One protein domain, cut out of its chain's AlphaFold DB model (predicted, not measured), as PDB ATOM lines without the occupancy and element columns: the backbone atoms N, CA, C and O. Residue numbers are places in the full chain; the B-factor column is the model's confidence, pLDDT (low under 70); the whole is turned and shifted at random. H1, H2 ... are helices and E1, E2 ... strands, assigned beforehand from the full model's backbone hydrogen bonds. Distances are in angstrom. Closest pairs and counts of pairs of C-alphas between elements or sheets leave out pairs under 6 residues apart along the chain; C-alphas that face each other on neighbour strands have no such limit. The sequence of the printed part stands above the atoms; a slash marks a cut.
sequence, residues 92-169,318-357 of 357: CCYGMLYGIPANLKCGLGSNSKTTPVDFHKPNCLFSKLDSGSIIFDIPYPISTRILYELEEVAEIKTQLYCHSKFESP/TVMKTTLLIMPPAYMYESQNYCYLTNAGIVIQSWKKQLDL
ATOM      1  N   CYS A  92      50.731  26.327  -1.854       51.97
ATOM      2  CA  CYS A  92      50.403  25.017  -2.405       51.97
ATOM      3  C   CYS A  92      48.958  25.002  -2.913       51.97
ATOM      4  O   CYS A  92      48.016  24.921  -2.123       51.97
ATOM      5  N   CYS A  93      48.779  25.047  -4.234       57.91
ATOM      6  CA  CYS A  93      47.463  25.042  -4.875       57.91
ATOM      7  C   CYS A  93      47.002  23.621  -5.229       57.91
ATOM      8  O   CYS A  93      47.741  22.857  -5.846       57.91
ATOM      9  N   TYR A  94      45.758  23.290  -4.875       58.94
ATOM     10  CA  TYR A  94      45.105  22.006  -5.153       58.94
ATOM     11  C   TYR A  94      44.061  22.200  -6.262       58.94
ATOM     12  O   TYR A  94      43.274  23.144  -6.205       58.94
ATOM     13  N   GLY A  95      44.022  21.302  -7.247       69.25
ATOM     14  CA  GLY A  95      43.086  21.340  -8.374       69.25
ATOM     15  C   GLY A  95      42.445  19.978  -8.642       69.25
ATOM     16  O   GLY A  95      42.859  18.956  -8.100       69.25
ATOM     17  N   MET A  96      41.417  19.931  -9.489       70.88
ATOM     18  CA  MET A  96      40.802  18.664  -9.891       70.88
ATOM     19  C   MET A  96      40.223  18.755 -11.301       70.88
ATOM     20  O   MET A  96      39.347  19.575 -11.565       70.88
ATOM     21  N   LEU A  97      40.678  17.874 -12.187       74.12
ATOM     22  CA  LEU A  97      40.139  17.696 -13.530       74.12
ATOM     23  C   LEU A  97      39.227  16.464 -13.533       74.12
ATOM     24  O   LEU A  97      39.678  15.323 -13.627       74.12
ATOM     25  N   TYR A  98      37.922  16.672 -13.393       73.94
ATOM     26  CA  TYR A  98      36.953  15.577 -13.440       73.94
ATOM     27  C   TYR A  98      36.499  15.287 -14.874       73.94
ATOM     28  O   TYR A  98      36.474  16.167 -15.731       73.94
ATOM     29  N   GLY A  99      36.102  14.041 -15.137       78.50
ATOM     30  CA  GLY A  99      35.485  13.667 -16.406       78.50
ATOM     31  C   GLY A  99      36.443  13.607 -17.596       78.50
ATOM     32  O   GLY A  99      35.977  13.774 -18.718       78.50
ATOM     33  N   ILE A 100      37.739  13.343 -17.384       83.88
ATOM     34  CA  ILE A 100      38.677  13.016 -18.470       83.88
ATOM     35  C   ILE A 100      38.587  11.504 -18.757       83.88
ATOM     36  O   ILE A 100      39.143  10.703 -18.001       83.88
ATOM     37  N   PRO A 101      37.873  11.058 -19.806       84.62
ATOM     38  CA  PRO A 101      37.900   9.657 -20.211       84.62
ATOM     39  C   PRO A 101      39.310   9.266 -20.673       84.62
ATOM     40  O   PRO A 101      39.944   9.977 -21.455       84.62
ATOM     41  N   ALA A 102      39.778   8.110 -20.208       87.56
ATOM     42  CA  ALA A 102      41.085   7.563 -20.545       87.56
ATOM     43  C   ALA A 102      40.979   6.061 -20.843       87.56
ATOM     44  O   ALA A 102      40.270   5.324 -20.157       87.56
ATOM     45  N   ASN A 103      41.709   5.609 -21.859       90.94
ATOM     46  CA  ASN A 103      41.796   4.217 -22.278       90.94
ATOM     47  C   ASN A 103      43.047   3.571 -21.674       90.94
ATOM     48  O   ASN A 103      44.167   4.027 -21.909       90.94
ATOM     49  N   LEU A 104      42.879   2.469 -20.947       90.56
ATOM     50  CA  LEU A 104      43.993   1.665 -20.447       90.56
ATOM     51  C   LEU A 104      44.628   0.882 -21.614       90.56
ATOM     52  O   LEU A 104      44.041  -0.083 -22.099       90.56
ATOM     53  N   LYS A 105      45.812   1.293 -22.089       88.75
ATOM     54  CA  LYS A 105      46.494   0.648 -23.232       88.75
ATOM     55  C   LYS A 105      47.282  -0.600 -22.845       88.75
ATOM     56  O   LYS A 105      47.345  -1.551 -23.622       88.75
ATOM     57  N   CYS A 106      47.934  -0.576 -21.688       80.38
ATOM     58  CA  CYS A 106      48.778  -1.667 -21.210       80.38
ATOM     59  C   CYS A 106      48.886  -1.626 -19.684       80.38
ATOM     60  O   CYS A 106      48.809  -0.543 -19.103       80.38
ATOM     61  N   GLY A 107      49.081  -2.794 -19.069       73.88
ATOM     62  CA  GLY A 107      49.254  -2.962 -17.625       73.88
ATOM     63  C   GLY A 107      48.449  -4.138 -17.068       73.88
ATOM     64  O   GLY A 107      47.288  -4.332 -17.428       73.88
ATOM     65  N   LEU A 108      49.052  -4.915 -16.164       62.09
ATOM     66  CA  LEU A 108      48.291  -5.787 -15.265       62.09
ATOM     67  C   LEU A 108      47.475  -4.890 -14.330       62.09
ATOM     68  O   LEU A 108      48.030  -3.965 -13.738       62.09
ATOM     69  N   GLY A 109      46.170  -5.148 -14.220       63.66
ATOM     70  CA  GLY A 109      45.267  -4.341 -13.402       63.66
ATOM     71  C   GLY A 109      45.743  -4.290 -11.955       63.66
ATOM     72  O   GLY A 109      45.621  -5.269 -11.223       63.66
ATOM     73  N   SER A 110      46.309  -3.154 -11.543       59.78
ATOM     74  CA  SER A 110      46.675  -2.960 -10.146       59.78
ATOM     75  C   SER A 110      45.388  -2.808  -9.341       59.78
ATOM     76  O   SER A 110      44.547  -1.978  -9.679       59.78
ATOM     77  N   ASN A 111      45.269  -3.529  -8.227       68.06
ATOM     78  CA  ASN A 111      44.186  -3.311  -7.264       68.06
ATOM     79  C   ASN A 111      44.365  -1.995  -6.467       68.06
ATOM     80  O   ASN A 111      43.654  -1.761  -5.489       68.06
ATOM     81  N   SER A 112      45.331  -1.141  -6.840       67.88
ATOM     82  CA  SER A 112      45.500   0.176  -6.233       67.88
ATOM     83  C   SER A 112      44.389   1.106  -6.720       67.88
ATOM     84  O   SER A 112      44.180   1.280  -7.917       67.88
ATOM     85  N   LYS A 113      43.664   1.715  -5.777       77.44
ATOM     86  CA  LYS A 113      42.616   2.698  -6.092       77.44
ATOM     87  C   LYS A 113      43.191   4.016  -6.618       77.44
ATOM     88  O   LYS A 113      42.472   4.792  -7.230       77.44
ATOM     89  N   THR A 114      44.462   4.298  -6.353       82.81
ATOM     90  CA  THR A 114      45.153   5.505  -6.817       82.81
ATOM     91  C   THR A 114      46.538   5.146  -7.297       82.81
ATOM     92  O   THR A 114      47.359   4.653  -6.523       82.81
ATOM     93  N   THR A 115      46.796   5.434  -8.563       86.75
ATOM     94  CA  THR A 115      48.071   5.189  -9.227       86.75
ATOM     95  C   THR A 115      48.730   6.545  -9.511       86.75
ATOM     96  O   THR A 115      48.092   7.376 -10.163       86.75
ATOM     97  N   PRO A 116      49.960   6.822  -9.028       88.19
ATOM     98  CA  PRO A 116      50.690   8.017  -9.442       88.19
ATOM     99  C   PRO A 116      51.003   7.913 -10.935       88.19
ATOM    100  O   PRO A 116      51.352   6.830 -11.418       88.19
ATOM    101  N   VAL A 117      50.857   9.014 -11.662       91.44
ATOM    102  CA  VAL A 117      51.139   9.074 -13.096       91.44
ATOM    103  C   VAL A 117      52.004  10.280 -13.429       91.44
ATOM    104  O   VAL A 117      51.832  11.356 -12.863       91.44
ATOM    105  N   ASP A 118      52.896  10.083 -14.385       92.19
ATOM    106  CA  ASP A 118      53.736  11.102 -14.993       92.19
ATOM    107  C   ASP A 118      53.250  11.361 -16.427       92.19
ATOM    108  O   ASP A 118      52.653  10.485 -17.073       92.19
ATOM    109  N   PHE A 119      53.522  12.550 -16.955       91.00
ATOM    110  CA  PHE A 119      53.366  12.805 -18.383       91.00
ATOM    111  C   PHE A 119      54.400  11.991 -19.174       91.00
ATOM    112  O   PHE A 119      55.564  11.886 -18.790       91.00
ATOM    113  N   HIS A 120      53.972  11.374 -20.278       91.25
ATOM    114  CA  HIS A 120      54.879  10.664 -21.187       91.25
ATOM    115  C   HIS A 120      54.793  11.183 -22.624       91.25
ATOM    116  O   HIS A 120      55.801  11.217 -23.331       91.25
ATOM    117  N   LYS A 121      53.584  11.541 -23.066       91.44
ATOM    118  CA  LYS A 121      53.276  12.207 -24.341       91.44
ATOM    119  C   LYS A 121      52.045  13.096 -24.111       91.44
ATOM    120  O   LYS A 121      51.295  12.787 -23.186       91.44
ATOM    121  N   PRO A 122      51.739  14.080 -24.980       87.88
ATOM    122  CA  PRO A 122      50.616  15.004 -24.770       87.88
ATOM    123  C   PRO A 122      49.276  14.308 -24.469       87.88
ATOM    124  O   PRO A 122      48.470  14.782 -23.679       87.88
ATOM    125  N   ASN A 123      49.047  13.145 -25.086       92.38
ATOM    126  CA  ASN A 123      47.844  12.329 -24.930       92.38
ATOM    127  C   ASN A 123      48.057  11.045 -24.099       92.38
ATOM    128  O   ASN A 123      47.201  10.164 -24.133       92.38
ATOM    129  N   CYS A 124      49.197  10.872 -23.419       93.62
ATOM    130  CA  CYS A 124      49.529   9.653 -22.673       93.62
ATOM    131  C   CYS A 124      50.083   9.960 -21.276       93.62
ATOM    132  O   CYS A 124      51.183  10.504 -21.144       93.62
ATOM    133  N   LEU A 125      49.378   9.483 -20.249       93.50
ATOM    134  CA  LEU A 125      49.886   9.405 -18.880       93.50
ATOM    135  C   LEU A 125      50.490   8.016 -18.642       93.50
ATOM    136  O   LEU A 125      49.959   6.999 -19.104       93.50
ATOM    137  N   PHE A 126      51.597   7.964 -17.915       94.44
ATOM    138  CA  PHE A 126      52.369   6.753 -17.654       94.44
ATOM    139  C   PHE A 126      52.532   6.544 -16.151       94.44
ATOM    140  O   PHE A 126      52.806   7.485 -15.421       94.44
ATOM    141  N   SER A 127      52.406   5.306 -15.682       93.25
ATOM    142  CA  SER A 127      52.794   4.928 -14.324       93.25
ATOM    143  C   SER A 127      53.822   3.815 -14.366       93.25
ATOM    144  O   SER A 127      53.656   2.842 -15.106       93.25
ATOM    145  N   LYS A 128      54.853   3.919 -13.528       93.19
ATOM    146  CA  LYS A 128      55.792   2.832 -13.263       93.19
ATOM    147  C   LYS A 128      55.490   2.235 -11.892       93.19
ATOM    148  O   LYS A 128      55.728   2.876 -10.873       93.19
ATOM    149  N   LEU A 129      54.988   1.004 -11.881       88.25
ATOM    150  CA  LEU A 129      54.786   0.201 -10.676       88.25
ATOM    151  C   LEU A 129      55.810  -0.940 -10.644       88.25
ATOM    152  O   LEU A 129      56.351  -1.336 -11.680       88.25
ATOM    153  N   ASP A 130      56.026  -1.534  -9.470       89.31
ATOM    154  CA  ASP A 130      56.904  -2.707  -9.322       89.31
ATOM    155  C   ASP A 130      56.409  -3.912 -10.145       89.31
ATOM    156  O   ASP A 130      57.195  -4.731 -10.616       89.31
ATOM    157  N   SER A 131      55.093  -3.993 -10.375       87.94
ATOM    158  CA  SER A 131      54.438  -5.008 -11.209       87.94
ATOM    159  C   SER A 131      54.483  -4.723 -12.718       87.94
ATOM    160  O   SER A 131      53.882  -5.470 -13.491       87.94
ATOM    161  N   GLY A 132      55.140  -3.641 -13.151       90.94
ATOM    162  CA  GLY A 132      55.233  -3.212 -14.549       90.94
ATOM    163  C   GLY A 132      54.696  -1.800 -14.793       90.94
ATOM    164  O   GLY A 132      54.308  -1.084 -13.871       90.94
ATOM    165  N   SER A 133      54.678  -1.381 -16.056       92.38
ATOM    166  CA  SER A 133      54.151  -0.074 -16.449       92.38
ATOM    167  C   SER A 133      52.662  -0.108 -16.791       92.38
ATOM    168  O   SER A 133      52.149  -1.081 -17.347       92.38
ATOM    169  N   ILE A 134      51.982   1.000 -16.497       92.75
ATOM    170  CA  ILE A 134      50.619   1.285 -16.936       92.75
ATOM    171  C   ILE A 134      50.647   2.490 -17.879       92.75
ATOM    172  O   ILE A 134      51.327   3.476 -17.603       92.75
ATOM    173  N   ILE A 135      49.907   2.418 -18.988       93.88
ATOM    174  CA  ILE A 135      49.745   3.532 -19.936       93.88
ATOM    175  C   ILE A 135      48.259   3.867 -20.068       93.88
ATOM    176  O   ILE A 135      47.466   3.018 -20.490       93.88
ATOM    177  N   PHE A 136      47.910   5.114 -19.763       93.31
ATOM    178  CA  PHE A 136      46.588   5.696 -19.964       93.31
ATOM    179  C   PHE A 136      46.629   6.624 -21.179       93.31
ATOM    180  O   PHE A 136      47.398   7.579 -21.211       93.31
ATOM    181  N   ASP A 137      45.802   6.345 -22.178       94.19
ATOM    182  CA  ASP A 137      45.668   7.137 -23.398       94.19
ATOM    183  C   ASP A 137      44.426   8.020 -23.318       94.19
ATOM    184  O   ASP A 137      43.344   7.527 -23.007       94.19
ATOM    185  N   ILE A 138      44.562   9.309 -23.602       93.62
ATOM    186  CA  ILE A 138      43.487  10.300 -23.511       93.62
ATOM    187  C   ILE A 138      43.012  10.607 -24.938       93.62
ATOM    188  O   ILE A 138      43.673  11.355 -25.661       93.62
ATOM    189  N   PRO A 139      41.885  10.031 -25.399       90.50
ATOM    190  CA  PRO A 139      41.481  10.142 -26.800       90.50
ATOM    191  C   PRO A 139      40.850  11.500 -27.157       90.50
ATOM    192  O   PRO A 139      40.542  11.732 -28.322       90.50
ATOM    193  N   TYR A 140      40.636  12.395 -26.185       90.50
ATOM    194  CA  TYR A 140      39.956  13.676 -26.395       90.50
ATOM    195  C   TYR A 140      40.971  14.817 -26.569       90.50
ATOM    196  O   TYR A 140      41.722  15.095 -25.632       90.50
ATOM    197  N   PRO A 141      40.975  15.529 -27.717       88.38
ATOM    198  CA  PRO A 141      41.940  16.598 -27.989       88.38
ATOM    199  C   PRO A 141      41.926  17.732 -26.959       88.38
ATOM    200  O   PRO A 141      42.981  18.257 -26.625       88.38
ATOM    201  N   ILE A 142      40.752  18.082 -26.418       88.31
ATOM    202  CA  ILE A 142      40.606  19.153 -25.419       88.31
ATOM    203  C   ILE A 142      41.309  18.770 -24.109       88.31
ATOM    204  O   ILE A 142      42.106  19.543 -23.591       88.31
ATOM    205  N   SER A 143      41.069  17.558 -23.597       87.94
ATOM    206  CA  SER A 143      41.717  17.068 -22.373       87.94
ATOM    207  C   SER A 143      43.225  16.899 -22.552       87.94
ATOM    208  O   SER A 143      43.984  17.305 -21.680       87.94
ATOM    209  N   THR A 144      43.652  16.365 -23.701       89.00
ATOM    210  CA  THR A 144      45.060  16.298 -24.130       89.00
ATOM    211  C   THR A 144      45.715  17.678 -24.125       89.00
ATOM    212  O   THR A 144      46.804  17.835 -23.587       89.00
ATOM    213  N   ARG A 145      45.041  18.701 -24.664       90.69
ATOM    214  CA  ARG A 145      45.556  20.072 -24.698       90.69
ATOM    215  C   ARG A 145      45.692  20.685 -23.302       90.69
ATOM    216  O   ARG A 145      46.744  21.228 -23.012       90.69
ATOM    217  N   ILE A 146      44.682  20.551 -22.438       87.88
ATOM    218  CA  ILE A 146      44.744  21.041 -21.045       87.88
ATOM    219  C   ILE A 146      45.903  20.380 -20.289       87.88
ATOM    220  O   ILE A 146      46.620  21.036 -19.541       87.88
ATOM    221  N   LEU A 147      46.087  19.073 -20.479       86.75
ATOM    222  CA  LEU A 147      47.148  18.307 -19.830       86.75
ATOM    223  C   LEU A 147      48.541  18.689 -20.348       86.75
ATOM    224  O   LEU A 147      49.457  18.820 -19.545       86.75
ATOM    225  N   TYR A 148      48.677  18.949 -21.648       88.75
ATOM    226  CA  TYR A 148      49.904  19.466 -22.253       88.75
ATOM    227  C   TYR A 148      50.233  20.897 -21.789       88.75
ATOM    228  O   TYR A 148      51.356  21.174 -21.385       88.75
ATOM    229  N   GLU A 149      49.240  21.794 -21.760       90.06
ATOM    230  CA  GLU A 149      49.400  23.161 -21.243       90.06
ATOM    231  C   GLU A 149      49.800  23.165 -19.753       90.06
ATOM    232  O   GLU A 149      50.543  24.045 -19.339       90.06
ATOM    233  N   LEU A 150      49.374  22.170 -18.959       85.25
ATOM    234  CA  LEU A 150      49.823  21.975 -17.572       85.25
ATOM    235  C   LEU A 150      51.251  21.412 -17.453       85.25
ATOM    236  O   LEU A 150      51.929  21.728 -16.478       85.25
ATOM    237  N   GLU A 151      51.704  20.592 -18.406       86.75
ATOM    238  CA  GLU A 151      53.074  20.056 -18.456       86.75
ATOM    239  C   GLU A 151      54.101  21.153 -18.797       86.75
ATOM    240  O   GLU A 151      55.200  21.167 -18.240       86.75
ATOM    241  N   GLU A 152      53.743  22.107 -19.664       87.62
ATOM    242  CA  GLU A 152      54.634  23.202 -20.080       87.62
ATOM    243  C   GLU A 152      54.856  24.287 -19.004       87.62
ATOM    244  O   GLU A 152      55.811  25.064 -19.115       87.62
ATOM    245  N   VAL A 153      54.043  24.354 -17.938       84.25
ATOM    246  CA  VAL A 153      54.237  25.351 -16.866       84.25
ATOM    247  C   VAL A 153      55.387  24.937 -15.941       84.25
ATOM    248  O   VAL A 153      55.179  24.363 -14.875       84.25
ATOM    249  N   ALA A 154      56.617  25.298 -16.317       80.69
ATOM    250  CA  ALA A 154      57.852  24.963 -15.592       80.69
ATOM    251  C   ALA A 154      57.873  25.364 -14.096       80.69
ATOM    252  O   ALA A 154      58.653  24.817 -13.313       80.69
ATOM    253  N   GLU A 155      57.026  26.312 -13.693       77.56
ATOM    254  CA  GLU A 155      56.853  26.764 -12.308       77.56
ATOM    255  C   GLU A 155      56.021  25.783 -11.457       77.56
ATOM    256  O   GLU A 155      56.178  25.728 -10.235       77.56
ATOM    257  N   ILE A 156      55.160  24.970 -12.083       70.75
ATOM    258  CA  ILE A 156      54.241  24.055 -11.401       70.75
ATOM    259  C   ILE A 156      54.806  22.632 -11.423       70.75
ATOM    260  O   ILE A 156      54.622  21.863 -12.363       70.75
ATOM    261  N   LYS A 157      55.416  22.217 -10.310       74.44
ATOM    262  CA  LYS A 157      55.712  20.798 -10.062       74.44
ATOM    263  C   LYS A 157      54.423  20.038  -9.728       74.44
ATOM    264  O   LYS A 157      54.092  19.851  -8.557       74.44
ATOM    265  N   THR A 158      53.686  19.604 -10.748       75.00
ATOM    266  CA  THR A 158      52.494  18.763 -10.567       75.00
ATOM    267  C   THR A 158      52.871  17.333 -10.187       75.00
ATOM    268  O   THR A 158      53.723  16.729 -10.835       75.00
ATOM    269  N   GLN A 159      52.167  16.750  -9.214       80.50
ATOM    270  CA  GLN A 159      52.107  15.300  -9.028       80.50
ATOM    271  C   GLN A 159      50.689  14.838  -9.382       80.50
ATOM    272  O   GLN A 159      49.720  15.232  -8.728       80.50
ATOM    273  N   LEU A 160      50.550  14.040 -10.444       84.69
ATOM    274  CA  LEU A 160      49.248  13.567 -10.907       84.69
ATOM    275  C   LEU A 160      48.921  12.193 -10.314       84.69
ATOM    276  O   LEU A 160      49.773  11.308 -10.217       84.69
ATOM    277  N   TYR A 161      47.650  11.993  -9.968       85.50
ATOM    278  CA  TYR A 161      47.138  10.715  -9.481       85.50
ATOM    279  C   TYR A 161      45.905  10.295 -10.279       85.50
ATOM    280  O   TYR A 161      44.867  10.957 -10.255       85.50
ATOM    281  N   CYS A 162      45.997   9.155 -10.962       83.31
ATOM    282  CA  CYS A 162      44.850   8.549 -11.622       83.31
ATOM    283  C   CYS A 162      44.025   7.751 -10.598       83.31
ATOM    284  O   CYS A 162      44.541   6.823  -9.966       83.31
ATOM    285  N   HIS A 163      42.745   8.103 -10.447       80.50
ATOM    286  CA  HIS A 163      41.762   7.316  -9.703       80.50
ATOM    287  C   HIS A 163      40.829   6.598 -10.685       80.50
ATOM    288  O   HIS A 163      39.862   7.174 -11.195       80.50
ATOM    289  N   SER A 164      41.135   5.334 -10.975       69.19
ATOM    290  CA  SER A 164      40.322   4.462 -11.821       69.19
ATOM    291  C   SER A 164      39.359   3.628 -10.971       69.19
ATOM    292  O   SER A 164      39.749   2.704 -10.258       69.19
ATOM    293  N   LYS A 165      38.061   3.925 -11.084       66.56
ATOM    294  CA  LYS A 165      36.993   3.052 -10.587       66.56
ATOM    295  C   LYS A 165      36.612   2.072 -11.702       66.56
ATOM    296  O   LYS A 165      35.987   2.470 -12.681       66.56
ATOM    297  N   PHE A 166      37.023   0.813 -11.572       59.19
ATOM    298  CA  PHE A 166      36.638  -0.261 -12.496       59.19
ATOM    299  C   PHE A 166      35.221  -0.788 -12.152       59.19
ATOM    300  O   PHE A 166      34.900  -0.916 -10.973       59.19
ATOM    301  N   GLU A 167      34.385  -1.062 -13.169       43.62
ATOM    302  CA  GLU A 167      32.972  -1.526 -13.069       43.62
ATOM    303  C   GLU A 167      32.660  -2.665 -14.107       43.62
ATOM    304  O   GLU A 167      33.404  -2.811 -15.085       43.62
ATOM    305  N   SER A 168      31.588  -3.485 -13.946       46.09
ATOM    306  CA  SER A 168      31.084  -4.458 -14.969       46.09
ATOM    307  C   SER A 168      29.541  -4.646 -15.077       46.09
ATOM    308  O   SER A 168      28.810  -4.169 -14.213       46.09
ATOM    309  N   PRO A 169      29.063  -5.537 -15.998       43.75
ATOM    310  CA  PRO A 169      28.999  -7.007 -15.803       43.75
ATOM    311  C   PRO A 169      28.613  -7.529 -14.420       43.75
ATOM    312  O   PRO A 169      29.457  -8.236 -13.857       43.75
ATOM    313  N   THR A 318      33.846   0.270 -22.594       54.69
ATOM    314  CA  THR A 318      33.323   0.891 -21.375       54.69
ATOM    315  C   THR A 318      34.049   2.205 -21.096       54.69
ATOM    316  O   THR A 318      35.138   2.219 -20.527       54.69
ATOM    317  N   VAL A 319      33.452   3.325 -21.514       52.78
ATOM    318  CA  VAL A 319      33.986   4.671 -21.260       52.78
ATOM    319  C   VAL A 319      33.908   4.966 -19.763       52.78
ATOM    320  O   VAL A 319      32.846   5.306 -19.238       52.78
ATOM    321  N   MET A 320      35.036   4.835 -19.068       62.81
ATOM    322  CA  MET A 320      35.121   5.114 -17.635       62.81
ATOM    323  C   MET A 320      35.160   6.622 -17.378       62.81
ATOM    324  O   MET A 320      36.041   7.332 -17.868       62.81
ATOM    325  N   LYS A 321      34.218   7.112 -16.566       69.50
ATOM    326  CA  LYS A 321      34.273   8.463 -15.999       69.50
ATOM    327  C   LYS A 321      35.303   8.470 -14.870       69.50
ATOM    328  O   LYS A 321      35.016   7.993 -13.776       69.50
ATOM    329  N   THR A 322      36.492   9.004 -15.129       68.62
ATOM    330  CA  THR A 322      37.522   9.182 -14.094       68.62
ATOM    331  C   THR A 322      37.464  10.588 -13.494       68.62
ATOM    332  O   THR A 322      36.861  11.502 -14.063       68.62
ATOM    333  N   THR A 323      38.079  10.766 -12.326       77.31
ATOM    334  CA  THR A 323      38.329  12.087 -11.737       77.31
ATOM    335  C   THR A 323      39.800  12.180 -11.357       77.31
ATOM    336  O   THR A 323      40.279  11.384 -10.552       77.31
ATOM    337  N   LEU A 324      40.518  13.126 -11.963       77.62
ATOM    338  CA  LEU A 324      41.930  13.400 -11.709       77.62
ATOM    339  C   LEU A 324      42.036  14.475 -10.624       77.62
ATOM    340  O   LEU A 324      41.727  15.641 -10.860       77.62
ATOM    341  N   LEU A 325      42.480  14.078  -9.435       77.62
ATOM    342  CA  LEU A 325      42.847  14.994  -8.354       77.62
ATOM    343  C   LEU A 325      44.303  15.433  -8.550       77.62
ATOM    344  O   LEU A 325      45.201  14.594  -8.637       77.62
ATOM    345  N   ILE A 326      44.529  16.744  -8.608       77.56
ATOM    346  CA  ILE A 326      45.853  17.365  -8.678       77.56
ATOM    347  C   ILE A 326      46.147  17.932  -7.294       77.56
ATOM    348  O   ILE A 326      45.514  18.888  -6.845       77.56
ATOM    349  N   MET A 327      47.098  17.323  -6.597       72.38
ATOM    350  CA  MET A 327      47.503  17.764  -5.269       72.38
ATOM    351  C   MET A 327      48.985  18.155  -5.323       72.38
ATOM    352  O   MET A 327      49.783  17.381  -5.857       72.38
ATOM    353  N   PRO A 328      49.373  19.321  -4.781       67.00
ATOM    354  CA  PRO A 328      50.769  19.625  -4.548       67.00
ATOM    355  C   PRO A 328      51.322  18.571  -3.575       67.00
ATOM    356  O   PRO A 328      50.591  18.100  -2.689       67.00
ATOM    357  N   PRO A 329      52.590  18.160  -3.736       65.12
ATOM    358  CA  PRO A 329      53.196  17.182  -2.848       65.12
ATOM    359  C   PRO A 329      53.144  17.706  -1.410       65.12
ATOM    360  O   PRO A 329      53.443  18.871  -1.155       65.12
ATOM    361  N   ALA A 330      52.768  16.852  -0.457       61.72
ATOM    362  CA  ALA A 330      52.827  17.239   0.943       61.72
ATOM    363  C   ALA A 330      54.295  17.478   1.314       61.72
ATOM    364  O   ALA A 330      55.105  16.548   1.280       61.72
ATOM    365  N   TYR A 331      54.623  18.723   1.660       52.09
ATOM    366  CA  TYR A 331      55.921  19.109   2.199       52.09
ATOM    367  C   TYR A 331      56.061  18.543   3.617       52.09
ATOM    368  O   TYR A 331      55.863  19.232   4.616       52.09
ATOM    369  N   MET A 332      56.377  17.251   3.710       44.44
ATOM    370  CA  MET A 332      56.927  16.689   4.936       44.44
ATOM    371  C   MET A 332      58.344  17.244   5.089       44.44
ATOM    372  O   MET A 332      59.141  17.154   4.154       44.44
ATOM    373  N   TYR A 333      58.636  17.845   6.244       46.16
ATOM    374  CA  TYR A 333      59.971  18.348   6.570       46.16
ATOM    375  C   TYR A 333      61.031  17.257   6.362       46.16
ATOM    376  O   TYR A 333      60.768  16.079   6.607       46.16
ATOM    377  N   GLU A 334      62.233  17.655   5.931       45.22
ATOM    378  CA  GLU A 334      63.348  16.754   5.619       45.22
ATOM    379  C   GLU A 334      63.901  16.027   6.861       45.22
ATOM    380  O   GLU A 334      64.984  16.317   7.362       45.22
ATOM    381  N   SER A 335      63.187  15.004   7.327       40.19
ATOM    382  CA  SER A 335      63.718  13.966   8.209       40.19
ATOM    383  C   SER A 335      63.791  12.637   7.453       40.19
ATOM    384  O   SER A 335      63.007  11.729   7.698       40.19
ATOM    385  N   GLN A 336      64.747  12.579   6.519       40.06
ATOM    386  CA  GLN A 336      65.345  11.383   5.906       40.06
ATOM    387  C   GLN A 336      64.400  10.281   5.380       40.06
ATOM    388  O   GLN A 336      63.867   9.481   6.135       40.06
ATOM    389  N   ASN A 337      64.376  10.136   4.047       45.88
ATOM    390  CA  ASN A 337      64.160   8.877   3.319       45.88
ATOM    391  C   ASN A 337      63.033   7.948   3.823       45.88
ATOM    392  O   ASN A 337      63.290   7.032   4.596       45.88
ATOM    393  N   TYR A 338      61.826   8.086   3.270       37.81
ATOM    394  CA  TYR A 338      61.171   7.090   2.392       37.81
ATOM    395  C   TYR A 338      59.725   7.539   2.070       37.81
ATOM    396  O   TYR A 338      59.100   8.257   2.840       37.81
ATOM    397  N   CYS A 339      59.186   7.066   0.937       38.12
ATOM    398  CA  CYS A 339      57.781   7.189   0.501       38.12
ATOM    399  C   CYS A 339      57.252   8.568   0.030       38.12
ATOM    400  O   CYS A 339      56.429   9.206   0.676       38.12
ATOM    401  N   TYR A 340      57.505   8.904  -1.241       44.03
ATOM    402  CA  TYR A 340      56.626   9.812  -2.012       44.03
ATOM    403  C   TYR A 340      55.268   9.173  -2.389       44.03
ATOM    404  O   TYR A 340      54.331   9.860  -2.795       44.03
ATOM    405  N   LEU A 341      55.139   7.848  -2.233       41.56
ATOM    406  CA  LEU A 341      53.905   7.086  -2.474       41.56
ATOM    407  C   LEU A 341      52.849   7.258  -1.371       41.56
ATOM    408  O   LEU A 341      51.683   6.930  -1.587       41.56
ATOM    409  N   THR A 342      53.217   7.773  -0.194       49.84
ATOM    410  CA  THR A 342      52.285   7.892   0.933       49.84
ATOM    411  C   THR A 342      51.409   9.135   0.899       49.84
ATOM    412  O   THR A 342      50.455   9.154   1.654       49.84
ATOM    413  N   ASN A 343      51.621  10.136   0.038       52.81
ATOM    414  CA  ASN A 343      50.829  11.378   0.098       52.81
ATOM    415  C   ASN A 343      49.339  11.168  -0.226       52.81
ATOM    416  O   ASN A 343      48.494  11.405   0.635       52.81
ATOM    417  N   ALA A 344      49.003  10.630  -1.404       53.44
ATOM    418  CA  ALA A 344      47.619  10.252  -1.715       53.44
ATOM    419  C   ALA A 344      47.071   9.195  -0.735       53.44
ATOM    420  O   ALA A 344      45.903   9.246  -0.359       53.44
ATOM    421  N   GLY A 345      47.922   8.278  -0.261       57.91
ATOM    422  CA  GLY A 345      47.563   7.288   0.755       57.91
ATOM    423  C   GLY A 345      47.178   7.912   2.100       57.91
ATOM    424  O   GLY A 345      46.151   7.549   2.655       57.91
ATOM    425  N   ILE A 346      47.949   8.875   2.605       59.22
ATOM    426  CA  ILE A 346      47.709   9.613   3.853       59.22
ATOM    427  C   ILE A 346      46.471  10.487   3.706       59.22
ATOM    428  O   ILE A 346      45.637  10.486   4.603       59.22
ATOM    429  N   VAL A 347      46.313  11.181   2.579       58.28
ATOM    430  CA  VAL A 347      45.108  11.960   2.263       58.28
ATOM    431  C   VAL A 347      43.871  11.059   2.289       58.28
ATOM    432  O   VAL A 347      42.966  11.304   3.079       58.28
ATOM    433  N   ILE A 348      43.865   9.955   1.537       62.19
ATOM    434  CA  ILE A 348      42.734   9.015   1.480       62.19
ATOM    435  C   ILE A 348      42.506   8.305   2.819       62.19
ATOM    436  O   ILE A 348      41.359   8.077   3.183       62.19
ATOM    437  N   GLN A 349      43.548   7.983   3.587       60.72
ATOM    438  CA  GLN A 349      43.410   7.420   4.938       60.72
ATOM    439  C   GLN A 349      42.908   8.458   5.948       60.72
ATOM    440  O   GLN A 349      42.197   8.098   6.881       60.72
ATOM    441  N   SER A 350      43.234   9.739   5.770       60.06
ATOM    442  CA  SER A 350      42.721  10.830   6.607       60.06
ATOM    443  C   SER A 350      41.255  11.100   6.286       60.06
ATOM    444  O   SER A 350      40.452  11.213   7.202       60.06
ATOM    445  N   TRP A 351      40.882  11.089   5.002       66.38
ATOM    446  CA  TRP A 351      39.487  11.120   4.559       66.38
ATOM    447  C   TRP A 351      38.727   9.897   5.060       66.38
ATOM    448  O   TRP A 351      37.636  10.042   5.592       66.38
ATOM    449  N   LYS A 352      39.321   8.700   4.980       62.84
ATOM    450  CA  LYS A 352      38.714   7.481   5.518       62.84
ATOM    451  C   LYS A 352      38.483   7.599   7.025       62.84
ATOM    452  O   LYS A 352      37.377   7.357   7.467       62.84
ATOM    453  N   LYS A 353      39.468   8.066   7.800       65.12
ATOM    454  CA  LYS A 353      39.308   8.339   9.243       65.12
ATOM    455  C   LYS A 353      38.291   9.440   9.572       65.12
ATOM    456  O   LYS A 353      37.813   9.476  10.696       65.12
ATOM    457  N   GLN A 354      38.009  10.352   8.643       53.00
ATOM    458  CA  GLN A 354      36.990  11.400   8.795       53.00
ATOM    459  C   GLN A 354      35.587  10.946   8.353       53.00
ATOM    460  O   GLN A 354      34.611  11.598   8.710       53.00
ATOM    461  N   LEU A 355      35.491   9.865   7.571       54.59
ATOM    462  CA  LEU A 355      34.244   9.306   7.034       54.59
ATOM    463  C   LEU A 355      33.807   8.009   7.742       54.59
ATOM    464  O   LEU A 355      32.616   7.718   7.761       54.59
ATOM    465  N   ASP A 356      34.743   7.259   8.332       48.44
ATOM    466  CA  ASP A 356      34.494   6.150   9.265       48.44
ATOM    467  C   ASP A 356      34.062   6.729  10.640       48.44
ATOM    468  O   ASP A 356      34.824   6.680  11.612       48.44
ATOM    469  N   LEU A 357      32.866   7.332  10.683       42.50
ATOM    470  CA  LEU A 357      32.142   7.742  11.902       42.50
ATOM    471  C   LEU A 357      31.506   6.539  12.621       42.50
ATOM    472  O   LEU A 357      30.955   5.664  11.917       42.50
TER     473      LEU A 357
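AT A GLANCE: This is residues 92 to 169 and 318 to 357 of the 357 residues of the protein "SNF2_N domain-containing protein" of Rutstroemia sp. NJR-2017a BBW (UniProt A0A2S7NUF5). A single seven-strand antiparallel sheet, strongly twisted and curled like part of a barrel, makes the body; it stays open, and the link of residues 99 to 102 runs from one edge strand, E1, to the other, E2. Helix H1 is on one face of the sheet, beside the strands, while a second helix, H2, only grazes the sheet near its own beginning, and its later residues 349 to 355 stick out together with the loop of residues 333 to 339. The printed part has 118 residues with two named helices and seven named strands, along the chain E1 E2 E3 E4 E5 H1 E6 E7 H2, and the sheet's order is E1 - E7 - E6 - E3 - E4 - E5 - E2. The class is mixed, helices and strands. The whole is compact, with a radius of gyration of the C-alphas of 15.0 A, and spans 41 by 40 by 29 A.

IN THESE COORDINATES: E1, residues 95 to 98, begins with C-alpha 95 at (43.086, 21.340, -8.374). E2 is residues 103 to 106. E3, residues 115 to 121, is the longest strand by residues and measures 17.5 A from first to last C-alpha. E4, residues 124 to 129, measures 16.2 A, and E5, residues 132 to 137, measures 16.6 A. H1, residues 141 to 151, measures 15.1 A and begins with C-alpha 141 at (41.940, 16.598, -27.989). E6 is residues 159 to 163, 13.1 A, and E7 is residues 323 to 327, 12.6 A. H2, residues 342 to 355, measures 19.1 A and ends with C-alpha 355 at (34.244, 9.306, 7.034).

HOW THE PARTS SIT: E1 is an edge strand and antiparallel to E7 at 171 degrees, with N 97 and O 324 2.8 A apart, within hydrogen-bond range. E7 and E6 are antiparallel at 153 degrees; the C-alphas of 326 and 160 face each other at 5.6 A, but no backbone N and O across this pair are within hydrogen-bond range. E3 has staggered pairing: residues 115 to 117 pair with E6, where N 117 and O 160 are 2.9 A apart, and residues 118 to 121 pair with E4, where N 118 and O 126 are 2.8 A apart. E3, E4 and E5 form a meander, each strand the antiparallel neighbour of the one before; E3 and E4 are a hairpin, and so are E4 and E5, with N 127 and O 134 2.9 A apart. E2, the other edge strand, is antiparallel to E5 at 151 degrees, with N 103 and O 137 2.8 A apart. E2 E3 E4 E5 form a Greek key, a meander of three strands with E2, the first of the four, as antiparallel neighbour of the fourth. H1 and the sheet form two layers, a helix on one face of a sheet; its height over the sheet is 7.9 A, and it lies over none of the strands. The closest C-alphas of H1 and E3 are those of Glu 151 and Phe 119, 7.3 A apart. H2 only grazes the sheet with residues 343 to 347; its closest C-alpha to E6 is that of Ala 344, 7.8 A from that of Tyr 161. H1 and H2 are apart. In H1 and H2 every O i to N i+4 pair is within hydrogen-bond range.

THE WHOLE: The two C-alphas farthest apart are those of Pro 169 and Ser 335, 47.1 A. Residues 170 to 317 are not printed, and C-alphas 169 and 318 are 10.6 A apart across this cut, in the link from E6 to E7. The link from E7 to H2 is long, with 14 residues. Without the stretches that stand free, residues 333 to 339 and 349 to 357, the body spans 41 by 31 by 22 A. The mean pLDDT of the printed part is 72.9, and the model's confidence is under 70 at residues 92 to 95, 108 to 112, 164 to 169, 318 to 322 and 328 to 357.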